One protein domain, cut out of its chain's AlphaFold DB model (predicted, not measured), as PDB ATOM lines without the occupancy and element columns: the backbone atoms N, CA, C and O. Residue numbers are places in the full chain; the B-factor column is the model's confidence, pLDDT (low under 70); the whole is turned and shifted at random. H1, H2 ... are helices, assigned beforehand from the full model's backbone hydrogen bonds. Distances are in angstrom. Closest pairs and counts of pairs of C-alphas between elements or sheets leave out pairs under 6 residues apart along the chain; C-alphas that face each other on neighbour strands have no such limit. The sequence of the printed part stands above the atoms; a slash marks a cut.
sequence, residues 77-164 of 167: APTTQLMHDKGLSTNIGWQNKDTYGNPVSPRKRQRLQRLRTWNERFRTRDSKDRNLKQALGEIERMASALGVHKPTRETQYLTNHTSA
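This is residues 77 to 164 of the 167 residues of a protein of Salinadaptatus halalkaliphilus (UniProt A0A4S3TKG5). This is a loose, open frame of three helices in succession: H1 runs roughly along the longest axis, H2 turns off it at a corner, and H3 folds back from the end of H2 to make a V with it. A long stretch with no named element, residues 77 to 105, first folds back on itself around residue 81 and then runs out roughly along the longest axis to the place where H1 begins, its C-alphas lying 6 to 26 A from the mean of all C-alphas. The printed part has 88 residues, with 50 in the named helices H1, H2 and H3, in that order, and no named strand; the class is all helix. The whole is loose, with a radius of gyration of the C-alphas of 16.6 A, and elongated, spanning 50 by 29 by 22 A.

Start at Ala 77 and read through the unnamed residues to H1, residues 106 to 123. A tight link of 3 residues leads to H2, residues 127 to 145. H1 and H2 are apart, but only just, with their closest C-alphas at 8.1 A. After a tight link of 4 residues you reach H3, residues 150 to 162. H2 and H3 are close but not clearly touching: their closest C-alphas, those of Ala 143 and Arg 153, are 7.4 A apart. They run opposite ways at a steep tilt of 41 degrees. H1 and H3 are apart. In H1, H2 and H3 every O i to N i+4 pair is within hydrogen-bond range.

Find C-alpha 106 at (-0.893, 1.046, -63.204); from there H1 runs 25.8 A to C-alpha 123. Look next at C-alpha 127 at (-19.451, -2.722, -34.492), where H2, the longest helix, begins its 27.3 A. H3 covers 19.2 A and ends at C-alpha 162, at (-27.443, -22.480, -30.574).

The two C-alphas farthest apart, those of Ser 105 and Ala 164, are 51.5 A apart. Residues 159 to 164, of which 159 to 162 belong to H3, stand free. The printed part has no cut. Its mean pLDDT is 80.9, with residues 150 to 164 under 70.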
ATOM      1  N   ALA A  77     -16.465 -19.799 -53.444       71.31
ATOM      2  CA  ALA A  77     -16.124 -20.559 -52.244       71.31
ATOM      3  C   ALA A  77     -17.392 -20.998 -51.474       71.31
ATOM      4  O   ALA A  77     -18.376 -20.251 -51.458       71.31
ATOM      5  N   PRO A  78     -17.377 -22.179 -50.828       71.19
ATOM      6  CA  PRO A  78     -18.472 -22.601 -49.964       71.19
ATOM      7  C   PRO A  78     -18.644 -21.627 -48.794       71.19
ATOM      8  O   PRO A  78     -17.683 -20.998 -48.341       71.19
ATOM      9  N   THR A  79     -19.871 -21.521 -48.289       79.31
ATOM     10  CA  THR A  79     -20.149 -20.772 -47.063       79.31
ATOM     11  C   THR A  79     -19.512 -21.478 -45.866       79.31
ATOM     12  O   THR A  79     -19.434 -22.704 -45.820       79.31
ATOM     13  N   THR A  80     -19.031 -20.711 -44.890       77.31
ATOM     14  CA  THR A  80     -18.408 -21.251 -43.671       77.31
ATOM     15  C   THR A  80     -18.824 -20.435 -42.463       77.31
ATOM     16  O   THR A  80     -18.793 -19.207 -42.490       77.31
ATOM     17  N   GLN A  81     -19.178 -21.107 -41.370       76.81
ATOM     18  CA  GLN A  81     -19.561 -20.454 -40.115       76.81
ATOM     19  C   GLN A  81     -18.372 -19.770 -39.411       76.81
ATOM     20  O   GLN A  81     -18.566 -18.997 -38.476       76.81
ATOM     21  N   LEU A  82     -17.147 -20.014 -39.887       74.56
ATOM     22  CA  LEU A  82     -15.917 -19.376 -39.411       74.56
ATOM     23  C   LEU A  82     -15.809 -17.898 -39.811       74.56
ATOM     24  O   LEU A  82     -14.912 -17.196 -39.353       74.56
ATOM     25  N   MET A  83     -16.705 -17.421 -40.674       77.56
ATOM     26  CA  MET A  83     -16.773 -16.028 -41.097       77.56
ATOM     27  C   MET A  83     -18.017 -15.359 -40.516       77.56
ATOM     28  O   MET A  83     -19.085 -15.963 -40.441       77.56
ATOM     29  N   HIS A  84     -17.892 -14.082 -40.144       78.75
ATOM     30  CA  HIS A  84     -18.963 -13.308 -39.499       78.75
ATOM     31  C   HIS A  84     -20.236 -13.211 -40.354       78.75
ATOM     32  O   HIS A  84     -21.341 -13.166 -39.828       78.75
ATOM     33  N   ASP A  85     -20.076 -13.236 -41.672       78.25
ATOM     34  CA  ASP A  85     -21.134 -13.187 -42.680       78.25
ATOM     35  C   ASP A  85     -21.321 -14.526 -43.407       78.25
ATOM     36  O   ASP A  85     -21.861 -14.582 -44.512       78.25
ATOM     37  N   LYS A  86     -20.811 -15.606 -42.812       79.12
ATOM     38  CA  LYS A  86     -20.826 -16.964 -43.357       79.12
ATOM     39  C   LYS A  86     -20.156 -17.119 -44.731       79.12
ATOM     40  O   LYS A  86     -20.409 -18.098 -45.427       79.12
ATOM     41  N   GLY A  87     -19.315 -16.167 -45.143       79.56
ATOM     42  CA  GLY A  87     -18.663 -16.181 -46.456       79.56
ATOM     43  C   GLY A  87     -19.514 -15.610 -47.594       79.56
ATOM     44  O   GLY A  87     -19.168 -15.790 -48.758       79.56
ATOM     45  N   LEU A  88     -20.608 -14.904 -47.285       82.44
ATOM     46  CA  LEU A  88     -21.472 -14.282 -48.296       82.44
ATOM     47  C   LEU A  88     -20.839 -13.052 -48.963       82.44
ATOM     48  O   LEU A  88     -21.231 -12.688 -50.072       82.44
ATOM     49  N   SER A  89     -19.862 -12.393 -48.331       82.88
ATOM     50  CA  SER A  89     -19.176 -11.263 -48.959       82.88
ATOM     51  C   SER A  89     -17.990 -11.671 -49.824       82.88
ATOM     52  O   SER A  89     -17.137 -12.491 -49.478       82.88
ATOM     53  N   THR A  90     -17.862 -10.975 -50.950       83.31
ATOM     54  CA  THR A  90     -16.721 -11.106 -51.854       83.31
ATOM     55  C   THR A  90     -15.456 -10.488 -51.249       83.31
ATOM     56  O   THR A  90     -15.519  -9.492 -50.521       83.31
ATOM     57  N   ASN A  91     -14.294 -11.060 -51.569       83.31
ATOM     58  CA  ASN A  91     -12.979 -10.479 -51.299       83.31
ATOM     59  C   ASN A  91     -12.272 -10.180 -52.628       83.31
ATOM     60  O   ASN A  91     -12.195 -11.043 -53.502       83.31
ATOM     61  N   ILE A  92     -11.760  -8.959 -52.789       86.38
ATOM     62  CA  ILE A  92     -10.933  -8.601 -53.942       86.38
ATOM     63  C   ILE A  92      -9.476  -8.942 -53.619       86.38
ATOM     64  O   ILE A  92      -8.815  -8.216 -52.874       86.38
ATOM     65  N   GLY A  93      -8.970 -10.008 -54.243       84.69
ATOM     66  CA  GLY A  93      -7.608 -10.506 -54.047       84.69
ATOM     67  C   GLY A  93      -6.529  -9.427 -54.164       84.69
ATOM     68  O   GLY A  93      -6.658  -8.442 -54.902       84.69
ATOM     69  N   TRP A  94      -5.441  -9.607 -53.416       85.81
ATOM     70  CA  TRP A  94      -4.305  -8.680 -53.382       85.81
ATOM     71  C   TRP A  94      -3.473  -8.731 -54.668       85.81
ATOM     72  O   TRP A  94      -2.809  -7.752 -55.022       85.81
ATOM     73  N   GLN A  95      -3.539  -9.851 -55.391       87.19
ATOM     74  CA  GLN A  95      -2.815 -10.064 -56.629       87.19
ATOM     75  C   GLN A  95      -3.267  -9.025 -57.657       87.19
ATOM     76  O   GLN A  95      -4.440  -8.910 -58.003       87.19
ATOM     77  N   ASN A  96      -2.325  -8.233 -58.166       89.50
ATOM     78  CA  ASN A  96      -2.590  -7.287 -59.248       89.50
ATOM     79  C   ASN A  96      -2.455  -7.996 -60.600       89.50
ATOM     80  O   ASN A  96      -1.724  -7.521 -61.470       89.50
ATOM     81  N   LYS A  97      -3.119  -9.146 -60.736       91.44
ATOM     82  CA  LYS A  97      -3.156  -9.974 -61.940       91.44
ATOM     83  C   LYS A  97      -4.604 -10.188 -62.373       91.44
ATOM     84  O   LYS A  97      -5.503 -10.137 -61.536       91.44
ATOM     85  N   ASP A  98      -4.827 -10.350 -63.667       87.69
ATOM     86  CA  ASP A  98      -6.135 -10.739 -64.191       87.69
ATOM     87  C   ASP A  98      -6.357 -12.261 -64.107       87.69
ATOM     88  O   ASP A  98      -5.502 -13.004 -63.621       87.69
ATOM     89  N   THR A  99      -7.521 -12.724 -64.572       82.38
ATOM     90  CA  THR A  99      -7.900 -14.148 -64.613       82.38
ATOM     91  C   THR A  99      -6.974 -14.996 -65.482       82.38
ATOM     92  O   THR A  99      -6.898 -16.201 -65.280       82.38
ATOM     93  N   TYR A 100      -6.258 -14.373 -66.419       83.94
ATOM     94  CA  TYR A 100      -5.298 -15.027 -67.307       83.94
ATOM     95  C   TYR A 100      -3.855 -14.929 -66.781       83.94
ATOM     96  O   TYR A 100      -2.928 -15.414 -67.421       83.94
ATOM     97  N   GLY A 101      -3.644 -14.320 -65.607       86.44
ATOM     98  CA  GLY A 101      -2.338 -14.183 -64.964       86.44
ATOM     99  C   GLY A 101      -1.517 -12.966 -65.403       86.44
ATOM    100  O   GLY A 101      -0.409 -12.770 -64.891       86.44
ATOM    101  N   ASN A 102      -2.043 -12.111 -66.280       90.69
ATOM    102  CA  ASN A 102      -1.336 -10.933 -66.774       90.69
ATOM    103  C   ASN A 102      -1.316  -9.812 -65.727       90.69
ATOM    104  O   ASN A 102      -2.306  -9.602 -65.016       90.69
ATOM    105  N   PRO A 103      -0.217  -9.040 -65.625       91.50
ATOM    106  CA  PRO A 103      -0.134  -7.932 -64.689       91.50
ATOM    107  C   PRO A 103      -1.123  -6.820 -65.053       91.50
ATOM    108  O   PRO A 103      -1.230  -6.366 -66.190       91.50
ATOM    109  N   VAL A 104      -1.816  -6.317 -64.039       91.44
ATOM    110  CA  VAL A 104      -2.774  -5.225 -64.181       91.44
ATOM    111  C   VAL A 104      -2.035  -3.897 -64.373       91.44
ATOM    112  O   VAL A 104      -1.115  -3.578 -63.607       91.44
ATOM    113  N   SER A 105      -2.481  -3.098 -65.351       93.50
ATOM    114  CA  SER A 105      -1.905  -1.782 -65.660       93.50
ATOM    115  C   SER A 105      -1.921  -0.828 -64.451       93.50
ATOM    116  O   SER A 105      -2.814  -0.928 -63.599       93.50
ATOM    117  N   PRO A 106      -0.991   0.144 -64.359       92.81
ATOM    118  CA  PRO A 106      -0.893   1.046 -63.204       92.81
ATOM    119  C   PRO A 106      -2.197   1.793 -62.886       92.81
ATOM    120  O   PRO A 106      -2.626   1.847 -61.732       92.81
ATOM    121  N   ARG A 107      -2.898   2.287 -63.915       93.56
ATOM    122  CA  ARG A 107      -4.194   2.970 -63.762       93.56
ATOM    123  C   ARG A 107      -5.272   2.042 -63.195       93.56
ATOM    124  O   ARG A 107      -6.034   2.432 -62.310       93.56
ATOM    125  N   LYS A 108      -5.337   0.794 -63.673       92.69
ATOM    126  CA  LYS A 108      -6.307  -0.202 -63.189       92.69
ATOM    127  C   LYS A 108      -5.948  -0.690 -61.781       92.69
ATOM    128  O   LYS A 108      -6.850  -0.920 -60.981       92.69
ATOM    129  N   ARG A 109      -4.660  -0.736 -61.427       93.38
ATOM    130  CA  ARG A 109      -4.179  -1.037 -60.070       93.38
ATOM    131  C   ARG A 109      -4.645  -0.005 -59.045       93.38
ATOM    132  O   ARG A 109      -5.152  -0.390 -57.997       93.38
ATOM    133  N   GLN A 110      -4.559   1.287 -59.367       93.75
ATOM    134  CA  GLN A 110      -5.094   2.349 -58.504       93.75
ATOM    135  C   GLN A 110      -6.613   2.219 -58.311       93.75
ATOM    136  O   GLN A 110      -7.118   2.373 -57.199       93.75
ATOM    137  N   ARG A 111      -7.357   1.879 -59.375       94.00
ATOM    138  CA  ARG A 111      -8.799   1.601 -59.271       94.00
ATOM    139  C   ARG A 111      -9.076   0.393 -58.367       94.00
ATOM    140  O   ARG A 111      -9.939   0.491 -57.501       94.00
ATOM    141  N   LEU A 112      -8.334  -0.706 -58.524       94.00
ATOM    142  CA  LEU A 112      -8.468  -1.899 -57.679       94.00
ATOM    143  C   LEU A 112      -8.165  -1.606 -56.209       94.00
ATOM    144  O   LEU A 112      -8.896  -2.080 -55.348       94.00
ATOM    145  N   GLN A 113      -7.147  -0.798 -55.908       92.56
ATOM    146  CA  GLN A 113      -6.869  -0.381 -54.532       92.56
ATOM    147  C   GLN A 113      -8.065   0.340 -53.908       92.56
ATOM    148  O   GLN A 113      -8.479  -0.016 -52.811       92.56
ATOM    149  N   ARG A 114      -8.683   1.286 -54.629       94.94
ATOM    150  CA  ARG A 114      -9.898   1.959 -54.143       94.94
ATOM    151  C   ARG A 114     -11.034   0.963 -53.913       94.94
ATOM    152  O   ARG A 114     -11.685   1.027 -52.876       94.94
ATOM    153  N   LEU A 115     -11.249   0.034 -54.845       94.25
ATOM    154  CA  LEU A 115     -12.284  -0.995 -54.711       94.25
ATOM    155  C   LEU A 115     -12.041  -1.915 -53.508       94.25
ATOM    156  O   LEU A 115     -12.992  -2.207 -52.796       94.25
ATOM    157  N   ARG A 116     -10.792  -2.313 -53.234       93.12
ATOM    158  CA  ARG A 116     -10.425  -3.096 -52.038       93.12
ATOM    159  C   ARG A 116     -10.759  -2.339 -50.757       93.12
ATOM    160  O   ARG A 116     -11.405  -2.893 -49.875       93.12
ATOM    161  N   THR A 117     -10.390  -1.061 -50.684       90.88
ATOM    162  CA  THR A 117     -10.709  -0.214 -49.528       90.88
ATOM    163  C   THR A 117     -12.215  -0.113 -49.302       90.88
ATOM    164  O   THR A 117     -12.676  -0.211 -48.168       90.88
ATOM    165  N   TRP A 118     -12.998   0.070 -50.367       91.69
ATOM    166  CA  TRP A 118     -14.455   0.098 -50.265       91.69
ATOM    167  C   TRP A 118     -15.035  -1.259 -49.868       91.69
ATOM    168  O   TRP A 118     -15.877  -1.307 -48.977       91.69
ATOM    169  N   ASN A 119     -14.564  -2.352 -50.469       90.31
ATOM    170  CA  ASN A 119     -15.007  -3.705 -50.144       90.31
ATOM    171  C   ASN A 119     -14.782  -4.026 -48.660       90.31
ATOM    172  O   ASN A 119     -15.730  -4.439 -48.000       90.31
ATOM    173  N   GLU A 120     -13.602  -3.737 -48.106       85.38
ATOM    174  CA  GLU A 120     -13.342  -3.939 -46.673       85.38
ATOM    175  C   GLU A 120     -14.285  -3.100 -45.798       85.38
ATOM    176  O   GLU A 120     -14.900  -3.622 -44.871       85.38
ATOM    177  N   ARG A 121     -14.501  -1.821 -46.138       86.00
ATOM    178  CA  ARG A 121     -15.429  -0.947 -45.393       86.00
ATOM    179  C   ARG A 121     -16.873  -1.451 -45.416       86.00
ATOM    180  O   ARG A 121     -17.567  -1.342 -44.408       86.00
ATOM    181  N   PHE A 122     -17.333  -1.993 -46.544       84.19
ATOM    182  CA  PHE A 122     -18.674  -2.573 -46.656       84.19
ATOM    183  C   PHE A 122     -18.815  -3.893 -45.890       84.19
ATOM    184  O   PHE A 122     -19.905  -4.176 -45.402       84.19
ATOM    185  N   ARG A 123     -17.739  -4.676 -45.755       81.19
ATOM    186  CA  ARG A 123     -17.752  -5.947 -45.013       81.19
ATOM    187  C   ARG A 123     -17.874  -5.773 -43.504       81.19
ATOM    188  O   ARG A 123     -18.284  -6.712 -42.832       81.19
ATOM    189  N   THR A 124     -17.492  -4.615 -42.970       76.06
ATOM    190  CA  THR A 124     -17.432  -4.368 -41.524       76.06
ATOM    191  C   THR A 124     -18.147  -3.074 -41.142       76.06
ATOM    192  O   THR A 124     -17.548  -2.171 -40.545       76.06
ATOM    193  N   ARG A 125     -19.422  -2.944 -41.527       77.25
ATOM    194  CA  ARG A 125     -20.212  -1.728 -41.266       77.25
ATOM    195  C   ARG A 125     -20.563  -1.591 -39.788       77.25
ATOM    196  O   ARG A 125     -20.349  -0.520 -39.217       77.25
ATOM    197  N   ASP A 126     -21.033  -2.666 -39.166       81.81
ATOM    198  CA  ASP A 126     -21.461  -2.660 -37.768       81.81
ATOM    199  C   ASP A 126     -20.290  -2.937 -36.803       81.81
ATOM    200  O   ASP A 126     -19.302  -3.593 -37.143       81.81
ATOM    201  N   SER A 127     -20.380  -2.412 -35.581       83.50
ATOM    202  CA  SER A 127     -19.451  -2.722 -34.492       83.50
ATOM    203  C   SER A 127     -19.523  -4.195 -34.092       83.50
ATOM    204  O   SER A 127     -18.485  -4.786 -33.796       83.50
ATOM    205  N   LYS A 128     -20.717  -4.795 -34.161       84.62
ATOM    206  CA  LYS A 128     -20.931  -6.227 -33.919       84.62
ATOM    207  C   LYS A 128     -20.145  -7.091 -34.904       84.62
ATOM    208  O   LYS A 128     -19.410  -7.971 -34.470       84.62
ATOM    209  N   ASP A 129     -20.203  -6.774 -36.199       82.06
ATOM    210  CA  ASP A 129     -19.455  -7.502 -37.235       82.06
ATOM    211  C   ASP A 129     -17.942  -7.411 -37.026       82.06
ATOM    212  O   ASP A 129     -17.226  -8.400 -37.171       82.06
ATOM    213  N   ARG A 130     -17.440  -6.223 -36.654       85.06
ATOM    214  CA  ARG A 130     -16.011  -6.025 -36.357       85.06
ATOM    215  C   ARG A 130     -15.563  -6.854 -35.159       85.06
ATOM    216  O   ARG A 130     -14.521  -7.500 -35.230       85.06
ATOM    217  N   ASN A 131     -16.352  -6.843 -34.087       88.12
ATOM    218  CA  ASN A 131     -16.068  -7.620 -32.888       88.12
ATOM    219  C   ASN A 131     -16.092  -9.126 -33.181       88.12
ATOM    220  O   ASN A 131     -15.147  -9.827 -32.828       88.12
ATOM    221  N   LEU A 132     -17.110  -9.601 -33.905       85.75
ATOM    222  CA  LEU A 132     -17.236 -11.007 -34.275       85.75
ATOM    223  C   LEU A 132     -16.079 -11.459 -35.173       85.75
ATOM    224  O   LEU A 132     -15.471 -12.488 -34.905       85.75
ATOM    225  N   LYS A 133     -15.702 -10.666 -36.185       85.25
ATOM    226  CA  LYS A 133     -14.542 -10.949 -37.051       85.25
ATOM    227  C   LYS A 133     -13.247 -11.083 -36.242       85.25
ATOM    228  O   LYS A 133     -12.460 -11.991 -36.501       85.25
ATOM    229  N   GLN A 134     -13.032 -10.205 -35.262       87.19
ATOM    230  CA  GLN A 134     -11.865 -10.270 -34.384       87.19
ATOM    231  C   GLN A 134     -11.898 -11.520 -33.493       87.19
ATOM    232  O   GLN A 134     -10.916 -12.255 -33.444       87.19
ATOM    233  N   ALA A 135     -13.029 -11.796 -32.838       88.12
ATOM    234  CA  ALA A 135     -13.187 -12.955 -31.964       88.12
ATOM    235  C   ALA A 135     -12.992 -14.281 -32.718       88.12
ATOM    236  O   ALA A 135     -12.263 -15.154 -32.250       88.12
ATOM    237  N   LEU A 136     -13.586 -14.415 -33.909       85.25
ATOM    238  CA  LEU A 136     -13.423 -15.599 -34.759       85.25
ATOM    239  C   LEU A 136     -11.959 -15.802 -35.167       85.25
ATOM    240  O   LEU A 136     -11.469 -16.928 -35.089       85.25
ATOM    241  N   GLY A 137     -11.243 -14.724 -35.508       85.69
ATOM    242  CA  GLY A 137      -9.811 -14.783 -35.816       85.69
ATOM    243  C   GLY A 137      -8.951 -15.225 -34.625       85.69
ATOM    244  O   GLY A 137      -8.038 -16.034 -34.786       85.69
ATOM    245  N   GLU A 138      -9.265 -14.759 -33.414       89.38
ATOM    246  CA  GLU A 138      -8.570 -15.195 -32.197       89.38
ATOM    247  C   GLU A 138      -8.835 -16.669 -31.873       89.38
ATOM    248  O   GLU A 138      -7.908 -17.408 -31.531       89.38
ATOM    249  N   ILE A 139     -10.080 -17.129 -32.027       86.00
ATOM    250  CA  ILE A 139     -10.426 -18.546 -31.848       86.00
ATOM    251  C   ILE A 139      -9.691 -19.398 -32.884       86.00
ATOM    252  O   ILE A 139      -9.143 -20.439 -32.530       86.00
ATOM    253  N   GLU A 140      -9.612 -18.955 -34.140       82.31
ATOM    254  CA  GLU A 140      -8.882 -19.676 -35.184       82.31
ATOM    255  C   GLU A 140      -7.382 -19.776 -34.871       82.31
ATOM    256  O   GLU A 140      -6.792 -20.853 -35.014       82.31
ATOM    257  N   ARG A 141      -6.778 -18.694 -34.363       87.12
ATOM    258  CA  ARG A 141      -5.384 -18.674 -33.898       87.12
ATOM    259  C   ARG A 141      -5.155 -19.670 -32.759       87.12
ATOM    260  O   ARG A 141      -4.211 -20.457 -32.823       87.12
ATOM    261  N   MET A 142      -6.020 -19.674 -31.741       88.56
ATOM    262  CA  MET A 142      -5.931 -20.613 -30.613       88.56
ATOM    263  C   MET A 142      -6.142 -22.063 -31.059       88.56
ATOM    264  O   MET A 142      -5.351 -22.936 -30.716       88.56
ATOM    265  N   ALA A 143      -7.156 -22.321 -31.883       84.50
ATOM    266  CA  ALA A 143      -7.441 -23.652 -32.403       84.50
ATOM    267  C   ALA A 143      -6.295 -24.183 -33.280       84.50
ATOM    268  O   ALA A 143      -6.030 -25.385 -33.285       84.50
ATOM    269  N   SER A 144      -5.592 -23.295 -33.996       83.88
ATOM    270  CA  SER A 144      -4.378 -23.641 -34.741       83.88
ATOM    271  C   SER A 144      -3.215 -24.000 -33.832       83.88
ATOM    272  O   SER A 144      -2.529 -24.979 -34.114       83.88
ATOM    273  N   ALA A 145      -3.008 -23.258 -32.744       88.25
ATOM    274  CA  ALA A 145      -1.980 -23.577 -31.758       88.25
ATOM    275  C   ALA A 145      -2.252 -24.916 -31.046       88.25
ATOM    276  O   ALA A 145      -1.319 -25.651 -30.744       88.25
ATOM    277  N   LEU A 146      -3.527 -25.250 -30.828       87.88
ATOM    278  CA  LEU A 146      -3.971 -26.499 -30.201       87.88
ATOM    279  C   LEU A 146      -4.056 -27.692 -31.175       87.88
ATOM    280  O   LEU A 146      -4.421 -28.786 -30.759       87.88
ATOM    281  N   GLY A 147      -3.765 -27.501 -32.467       85.19
ATOM    282  CA  GLY A 147      -3.801 -28.579 -33.464       85.19
ATOM    283  C   GLY A 147      -5.203 -29.109 -33.797       85.19
ATOM    284  O   GLY A 147      -5.333 -30.172 -34.396       85.19
ATOM    285  N   VAL A 148      -6.266 -28.382 -33.443       82.38
ATOM    286  CA  VAL A 148      -7.651 -28.827 -33.670       82.38
ATOM    287  C   VAL A 148      -7.962 -28.834 -35.169       82.38
ATOM    288  O   VAL A 148      -7.783 -27.815 -35.844       82.38
ATOM    289  N   HIS A 149      -8.471 -29.952 -35.690       75.12
ATOM    290  CA  HIS A 149      -8.839 -30.096 -37.101       75.12
ATOM    291  C   HIS A 149     -10.052 -29.219 -37.478       75.12
ATOM    292  O   HIS A 149     -10.967 -29.019 -36.681       75.12
ATOM    293  N   LYS A 150     -10.075 -28.695 -38.715       67.44
ATOM    294  CA  LYS A 150     -11.112 -27.763 -39.220       67.44
ATOM    295  C   LYS A 150     -12.572 -28.207 -38.999       67.44
ATOM    296  O   LYS A 150     -13.349 -27.347 -38.592       67.44
ATOM    297  N   PRO A 151     -12.956 -29.485 -39.199       68.50
ATOM    298  CA  PRO A 151     -14.344 -29.913 -38.999       68.50
ATOM    299  C   PRO A 151     -14.816 -29.700 -37.556       68.50
ATOM    300  O   PRO A 151     -15.906 -29.187 -37.326       68.50
ATOM    301  N   THR A 152     -13.952 -30.001 -36.581       64.56
ATOM    302  CA  THR A 152     -14.227 -29.816 -35.149       64.56
ATOM    303  C   THR A 152     -14.379 -28.342 -34.784       64.56
ATOM    304  O   THR A 152     -15.160 -27.990 -33.900       64.56
ATOM    305  N   ARG A 153     -13.655 -27.458 -35.483       66.69
ATOM    306  CA  ARG A 153     -13.793 -26.012 -35.293       66.69
ATOM    307  C   ARG A 153     -15.187 -25.568 -35.706       66.69
ATOM    308  O   ARG A 153     -15.877 -24.989 -34.880       66.69
ATOM    309  N   GLU A 154     -15.624 -25.892 -36.924       63.25
ATOM    310  CA  GLU A 154     -16.946 -25.493 -37.436       63.25
ATOM    311  C   GLU A 154     -18.102 -25.960 -36.539       63.25
ATOM    312  O   GLU A 154     -19.010 -25.175 -36.261       63.25
ATOM    313  N   THR A 155     -18.036 -27.180 -35.997       62.50
ATOM    314  CA  THR A 155     -19.048 -27.698 -35.062       62.50
ATOM    315  C   THR A 155     -19.079 -26.954 -33.722       62.50
ATOM    316  O   THR A 155     -20.165 -26.685 -33.211       62.50
ATOM    317  N   GLN A 156     -17.922 -26.554 -33.175       59.28
ATOM    318  CA  GLN A 156     -17.832 -25.784 -31.921       59.28
ATOM    319  C   GLN A 156     -18.528 -24.413 -32.034       59.28
ATOM    320  O   GLN A 156     -19.111 -23.912 -31.069       59.28
ATOM    321  N   TYR A 157     -18.481 -23.786 -33.214       62.28
ATOM    322  CA  TYR A 157     -19.178 -22.517 -33.447       62.28
ATOM    323  C   TYR A 157     -20.696 -22.686 -33.508       62.28
ATOM    324  O   TYR A 157     -21.411 -21.794 -33.050       62.28
ATOM    325  N   LEU A 158     -21.194 -23.808 -34.042       60.69
ATOM    326  CA  LEU A 158     -22.630 -24.093 -34.069       60.69
ATOM    327  C   LEU A 158     -23.178 -24.230 -32.650       60.69
ATOM    328  O   LEU A 158     -24.130 -23.532 -32.310       60.69
ATOM    329  N   THR A 159     -22.530 -25.035 -31.803       60.53
ATOM    330  CA  THR A 159     -22.997 -25.282 -30.432       60.53
ATOM    331  C   THR A 159     -23.057 -24.005 -29.600       60.53
ATOM    332  O   THR A 159     -24.067 -23.770 -28.947       60.53
ATOM    333  N   ASN A 160     -22.037 -23.143 -29.690       56.47
ATOM    334  CA  ASN A 160     -21.979 -21.883 -28.939       56.47
ATOM    335  C   ASN A 160     -23.029 -20.851 -29.384       56.47
ATOM    336  O   ASN A 160     -23.383 -19.965 -28.610       56.47
ATOM    337  N   HIS A 161     -23.512 -20.933 -30.628       53.28
ATOM    338  CA  HIS A 161     -24.515 -20.005 -31.155       53.28
ATOM    339  C   HIS A 161     -25.953 -20.533 -30.989       53.28
ATOM    340  O   HIS A 161     -26.893 -19.736 -30.967       53.28
ATOM    341  N   THR A 162     -26.140 -21.852 -30.863       50.47
ATOM    342  CA  THR A 162     -27.443 -22.480 -30.574       50.47
ATOM    343  C   THR A 162     -27.720 -22.660 -29.086       50.47
ATOM    344  O   THR A 162     -28.868 -22.863 -28.709       50.47
ATOM    345  N   SER A 163     -26.712 -22.549 -28.219       41.00
ATOM    346  CA  SER A 163     -26.880 -22.548 -26.765       41.00
ATOM    347  C   SER A 163     -27.301 -21.167 -26.241       41.00
ATOM    348  O   SER A 163     -26.627 -20.575 -25.402       41.00
ATOM    349  N   ALA A 164     -28.411 -20.629 -26.747       37.34
ATOM    350  CA  ALA A 164     -29.233 -19.742 -25.934       37.34
ATOM    351  C   ALA A 164     -30.122 -20.663 -25.084       37.34
ATOM    352  O   ALA A 164     -30.780 -21.530 -25.664       37.34
TER     353      ALA A 164